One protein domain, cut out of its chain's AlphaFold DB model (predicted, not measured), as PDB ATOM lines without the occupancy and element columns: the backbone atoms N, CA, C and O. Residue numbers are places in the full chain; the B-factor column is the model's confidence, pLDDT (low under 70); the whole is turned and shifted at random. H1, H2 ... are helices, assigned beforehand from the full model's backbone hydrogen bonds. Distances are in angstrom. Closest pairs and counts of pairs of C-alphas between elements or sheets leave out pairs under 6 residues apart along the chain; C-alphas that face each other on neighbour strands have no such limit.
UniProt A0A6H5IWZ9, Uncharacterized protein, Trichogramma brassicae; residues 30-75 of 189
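Overview. This is residues 30 to 75 of the 189 residues of an uncharacterized protein of Trichogramma brassicae (UniProt A0A6H5IWZ9). With little regular structure, this is a loose rod: residues 31 to 37 stick out at one end as a turned-back tip, the chain then runs along the rod and folds back to the short helix H1, and the longer helix H2 makes the other end. The printed part has 46 residues, with two named helices, H1 then H2, and no named strand. The class is all helix, though only 18 residues are in named elements. The radius of gyration of the C-alphas is 13.1 A, and the spans are 44 by 17 by 13 A.

Arrangement. Residues 30 to 52 hold no named element. H1, residues 53 to 58, and H2, residues 63 to 74, are apart, though a tight link of 4 residues joins them. In both helices every O i to N i+4 pair is within hydrogen-bond range.

Along the chain. C-alpha 30 is at (215.231, 216.630, 289.511). H1 begins at C-alpha 53, (225.538, 222.253, 284.562), and is 8.7 A long from first to last C-alpha. H2 is 17.4 A long and ends at C-alpha 74, (241.587, 203.188, 275.808).

Size, cuts and confidence. The C-alphas farthest apart, those of Pro 34 and Ala 75, are 44.8 A apart. The printed part has no cut. Its mean pLDDT is 83.3, with residues 68 to 69 and 71 to 75 under 70.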
ATOM      1  N   LEU A  30     216.196 217.152 288.545       84.56
ATOM      2  CA  LEU A  30     215.231 216.630 289.511       84.56
ATOM      3  C   LEU A  30     214.598 217.789 290.300       84.56
ATOM      4  O   LEU A  30     215.311 218.724 290.661       84.56
ATOM      5  N   PRO A  31     213.286 217.735 290.588       85.56
ATOM      6  CA  PRO A  31     212.637 218.723 291.440       85.56
ATOM      7  C   PRO A  31     213.132 218.609 292.887       85.56
ATOM      8  O   PRO A  31     213.328 217.507 293.402       85.56
ATOM      9  N   GLU A  32     213.280 219.749 293.558       88.19
ATOM     10  CA  GLU A  32     213.584 219.795 294.987       88.19
ATOM     11  C   GLU A  32     212.323 219.462 295.793       88.19
ATOM     12  O   GLU A  32     211.325 220.185 295.756       88.19
ATOM     13  N   ILE A  33     212.352 218.335 296.506       92.19
ATOM     14  CA  ILE A  33     211.253 217.863 297.355       92.19
ATOM     15  C   ILE A  33     211.732 217.930 298.814       92.19
ATOM     16  O   ILE A  33     212.800 217.396 299.120       92.19
ATOM     17  N   PRO A  34     210.978 218.554 299.742       94.06
ATOM     18  CA  PRO A  34     211.409 218.694 301.131       94.06
ATOM     19  C   PRO A  34     211.595 217.324 301.794       94.06
ATOM     20  O   PRO A  34     210.734 216.453 301.693       94.06
ATOM     21  N   GLY A  35     212.725 217.145 302.481       93.81
ATOM     22  CA  GLY A  35     213.095 215.872 303.111       93.81
ATOM     23  C   GLY A  35     213.709 214.836 302.162       93.81
ATOM     24  O   GLY A  35     214.032 213.741 302.616       93.81
ATOM     25  N   TYR A  36     213.910 215.164 300.880       94.44
ATOM     26  CA  TYR A  36     214.562 214.293 299.900       94.44
ATOM     27  C   TYR A  36     215.835 214.931 299.353       94.44
ATOM     28  O   TYR A  36     215.865 216.111 299.016       94.44
ATOM     29  N   VAL A  37     216.880 214.116 299.218       90.19
ATOM     30  CA  VAL A  37     218.133 214.511 298.570       90.19
ATOM     31  C   VAL A  37     218.119 213.976 297.135       90.19
ATOM     32  O   VAL A  37     217.997 212.760 296.959       90.19
ATOM     33  N   PRO A  38     218.211 214.836 296.104       89.50
ATOM     34  CA  PRO A  38     218.245 214.379 294.721       89.50
ATOM     35  C   PRO A  38     219.541 213.610 294.444       89.50
ATOM     36  O   PRO A  38     220.632 214.039 294.818       89.50
ATOM     37  N   VAL A  39     219.414 212.467 293.765       89.69
ATOM     38  CA  VAL A  39     220.545 211.624 293.360       89.69
ATOM     39  C   VAL A  39     220.644 211.628 291.839       89.69
ATOM     40  O   VAL A  39     219.696 211.252 291.148       89.69
ATOM     41  N   TYR A  40     221.805 212.027 291.328       88.38
ATOM     42  CA  TYR A  40     222.113 212.046 289.900       88.38
ATOM     43  C   TYR A  40     222.955 210.823 289.535       88.38
ATOM     44  O   TYR A  40     223.867 210.446 290.271       88.38
ATOM     45  N   ILE A  41     222.646 210.191 288.403       88.31
ATOM     46  CA  ILE A  41     223.320 208.967 287.959       88.31
ATOM     47  C   ILE A  41     224.038 209.269 286.647       88.31
ATOM     48  O   ILE A  41     223.394 209.530 285.633       88.31
ATOM     49  N   ARG A  42     225.371 209.182 286.658       90.19
ATOM     50  CA  ARG A  42     226.190 209.250 285.442       90.19
ATOM     51  C   ARG A  42     226.324 207.879 284.787       90.19
ATOM     52  O   ARG A  42     226.451 206.867 285.477       90.19
ATOM     53  N   LEU A  43     226.316 207.845 283.456       87.00
ATOM     54  CA  LEU A  43     226.596 206.633 282.686       87.00
ATOM     55  C   LEU A  43     228.061 206.637 282.238       87.00
ATOM     56  O   LEU A  43     228.441 207.460 281.415       87.00
ATOM     57  N   GLY A  44     228.875 205.709 282.744       88.62
ATOM     58  CA  GLY A  44     230.291 205.625 282.368       88.62
ATOM     59  C   GLY A  44     231.049 206.921 282.673       88.62
ATOM     60  O   GLY A  44     231.042 207.372 283.818       88.62
ATOM     61  N   ASP A  45     231.665 207.500 281.640       86.31
ATOM     62  CA  ASP A  45     232.418 208.765 281.694       86.31
ATOM     63  C   ASP A  45     231.615 209.961 281.194       86.31
ATOM     64  O   ASP A  45     232.177 210.951 280.736       86.31
ATOM     65  N   GLN A  46     230.287 209.868 281.257       87.94
ATOM     66  CA  GLN A  46     229.442 210.993 280.908       87.94
ATOM     67  C   GLN A  46     229.808 212.221 281.773       87.94
ATOM     68  O   GLN A  46     229.730 212.114 283.004       87.94
ATOM     69  N   PRO A  47     230.154 213.367 281.154       89.56
ATOM     70  CA  PRO A  47     230.498 214.586 281.879       89.56
ATOM     71  C   PRO A  47     229.287 215.140 282.632       89.56
ATOM     72  O   PRO A  47     228.144 215.031 282.171       89.56
ATOM     73  N   LEU A  48     229.521 215.789 283.773       89.81
ATOM     74  CA  LEU A  48     228.452 216.383 284.576       89.81
ATOM     75  C   LEU A  48     227.728 217.515 283.841       89.81
ATOM     76  O   LEU A  48     226.530 217.688 284.053       89.81
ATOM     77  N   GLU A  49     228.407 218.233 282.942       89.25
ATOM     78  CA  GLU A  49     227.817 219.316 282.140       89.25
ATOM     79  C   GLU A  49     226.653 218.817 281.263       89.25
ATOM     80  O   GLU A  49     225.643 219.504 281.115       89.25
ATOM     81  N   GLU A  50     226.737 217.580 280.761       87.56
ATOM     82  CA  GLU A  50     225.669 216.937 279.985       87.56
ATOM     83  C   GLU A  50     224.498 216.431 280.841       87.56
ATOM     84  O   GLU A  50     223.439 216.091 280.309       87.56
ATOM     85  N   ILE A  51     224.681 216.319 282.158       89.06
ATOM     86  CA  ILE A  51     223.656 215.836 283.090       89.06
ATOM     87  C   ILE A  51     222.949 217.028 283.730       89.06
ATOM     88  O   ILE A  51     221.723 217.130 283.663       89.06
ATOM     89  N   ASN A  52     223.713 217.921 284.356       88.75
ATOM     90  CA  ASN A  52     223.239 219.158 284.960       88.75
ATOM     91  C   ASN A  52     224.433 220.124 285.130       88.75
ATOM     92  O   ASN A  52     225.346 219.818 285.901       88.75
ATOM     93  N   PRO A  53     224.418 221.310 284.498       88.38
ATOM     94  CA  PRO A  53     225.538 222.253 284.562       88.38
ATOM     95  C   PRO A  53     225.858 222.730 285.987       88.38
ATOM     96  O   PRO A  53     227.020 222.969 286.301       88.38
ATOM     97  N   ALA A  54     224.866 222.790 286.881       88.56
ATOM     98  CA  ALA A  54     225.100 223.149 288.280       88.56
ATOM     99  C   ALA A  54     225.947 222.098 289.023       88.56
ATOM    100  O   ALA A  54     226.663 222.427 289.966       88.56
ATOM    101  N   LEU A  55     225.892 220.831 288.591       90.00
ATOM    102  CA  LEU A  55     226.775 219.794 289.124       90.00
ATOM    103  C   LEU A  55     228.195 219.986 288.606       90.00
ATOM    104  O   LEU A  55     229.130 219.914 289.394       90.00
ATOM    105  N   ALA A  56     228.368 220.267 287.313       90.38
ATOM    106  CA  ALA A  56     229.696 220.520 286.754       90.38
ATOM    107  C   ALA A  56     230.418 221.647 287.510       90.38
ATOM    108  O   ALA A  56     231.596 221.513 287.836       90.38
ATOM    109  N   GLU A  57     229.689 222.704 287.874       89.06
ATOM    110  CA  GLU A  57     230.202 223.791 288.711       89.06
ATOM    111  C   GLU A  57     230.522 223.331 290.143       89.06
ATOM    112  O   GLU A  57     231.626 223.568 290.627       89.06
ATOM    113  N   ALA A  58     229.608 222.616 290.810       89.75
ATOM    114  CA  ALA A  58     229.816 222.142 292.182       89.75
ATOM    115  C   ALA A  58     231.028 221.202 292.322       89.75
ATOM    116  O   ALA A  58     231.726 221.219 293.339       89.75
ATOM    117  N   PHE A  59     231.280 220.387 291.299       89.31
ATOM    118  CA  PHE A  59     232.396 219.446 291.252       89.31
ATOM    119  C   PHE A  59     233.640 220.014 290.554       89.31
ATOM    120  O   PHE A  59     234.665 219.339 290.534       89.31
ATOM    121  N   HIS A  60     233.580 221.250 290.041       90.38
ATOM    122  CA  HIS A  60     234.652 221.916 289.288       90.38
ATOM    123  C   HIS A  60     235.224 221.053 288.149       90.38
ATOM    124  O   HIS A  60     236.421 221.104 287.860       90.38
ATOM    125  N   GLU A  61     234.375 220.243 287.509       84.75
ATOM    126  CA  GLU A  61     234.806 219.313 286.466       84.75
ATOM    127  C   GLU A  61     235.167 220.101 285.205       84.75
ATOM    128  O   GLU A  61     234.343 220.817 284.633       84.75
ATOM    129  N   THR A  62     236.422 219.985 284.767       82.00
ATOM    130  CA  THR A  62     236.871 220.633 283.533       82.00
ATOM    131  C   THR A  62     236.788 219.659 282.355       82.00
ATOM    132  O   THR A  62     237.113 218.479 282.512       82.00
ATOM    133  N   PRO A  63     236.455 220.118 281.134       73.88
ATOM    134  CA  PRO A  63     236.376 219.246 279.956       73.88
ATOM    135  C   PRO A  63     237.669 218.464 279.665       73.88
ATOM    136  O   PRO A  63     237.634 217.400 279.051       73.88
ATOM    137  N   ALA A  64     238.821 218.983 280.103       71.81
ATOM    138  CA  ALA A  64     240.120 218.336 279.943       71.81
ATOM    139  C   ALA A  64     240.299 217.108 280.854       71.81
ATOM    140  O   ALA A  64     240.975 216.153 280.471       71.81
ATOM    141  N   GLU A  65     239.692 217.116 282.040       73.62
ATOM    142  CA  GLU A  65     239.757 216.013 283.003       73.62
ATOM    143  C   GLU A  65     238.944 214.804 282.518       73.62
ATOM    144  O   GLU A  65     239.418 213.667 282.562       73.62
ATOM    145  N   VAL A  66     237.779 215.068 281.921       73.19
ATOM    146  CA  VAL A  66     236.918 214.053 281.290       73.19
ATOM    147  C   VAL A  66     237.641 213.368 280.124       73.19
ATOM    148  O   VAL A  66     237.665 212.142 280.024       73.19
ATOM    149  N   GLN A  67     238.323 214.148 279.279       70.31
ATOM    150  CA  GLN A  67     239.077 213.622 278.131       70.31
ATOM    151  C   GLN A  67     240.299 212.786 278.547       70.31
ATOM    152  O   GLN A  67     240.642 211.803 277.886       70.31
ATOM    153  N   GLN A  68     240.968 213.140 279.650       67.81
ATOM    154  CA  GLN A  68     242.082 212.343 280.176       67.81
ATOM    155  C   GLN A  68     241.616 210.997 280.740       67.81
ATOM    156  O   GLN A  68     242.317 209.991 280.569       67.81
ATOM    157  N   ALA A  69     240.438 210.953 281.369       69.88
ATOM    158  CA  ALA A  69     239.839 209.712 281.848       69.88
ATOM    159  C   ALA A  69     239.527 208.745 280.692       69.88
ATOM    160  O   ALA A  69     239.828 207.553 280.798       69.88
ATOM    161  N   GLU A  70     239.011 209.256 279.572       71.12
ATOM    162  CA  GLU A  70     238.716 208.455 278.377       71.12
ATOM    163  C   GLU A  70     239.997 207.910 277.715       71.12
ATOM    164  O   GLU A  70     240.113 206.709 277.444       71.12
ATOM    165  N   ASN A  71     241.019 208.755 277.548       69.56
ATOM    166  CA  ASN A  71     242.291 208.351 276.939       69.56
ATOM    167  C   ASN A  71     243.032 207.286 277.773       69.56
ATOM    168  O   ASN A  71     243.592 206.326 277.239       69.56
ATOM    169  N   SER A  72     242.982 207.403 279.104       69.56
ATOM    170  CA  SER A  72     243.634 206.459 280.026       69.56
ATOM    171  C   SER A  72     242.981 205.069 280.039       69.56
ATOM    172  O   SER A  72     243.631 204.089 280.409       69.56
ATOM    173  N   ARG A  73     241.705 204.955 279.645       64.56
ATOM    174  CA  ARG A  73     240.982 203.671 279.556       64.56
ATOM    175  C   ARG A  73     241.199 202.970 278.226       64.56
ATOM    176  O   ARG A  73     241.359 201.753 278.212       64.56
ATOM    177  N   SER A  74     241.276 203.731 277.134       60.47
ATOM    178  CA  SER A  74     241.587 203.188 275.808       60.47
ATOM    179  C   SER A  74     242.927 202.435 275.810       60.47
ATOM    180  O   SER A  74     243.021 201.324 275.293       60.47
ATOM    181  N   ALA A  75     243.922 202.948 276.542       61.75
ATOM    182  CA  ALA A  75     245.243 202.331 276.683       61.75
ATOM    183  C   ALA A  75     245.300 201.039 277.536       61.75
ATOM    184  O   ALA A  75     246.370 200.450 277.662       61.75
TER     185      ALA A  75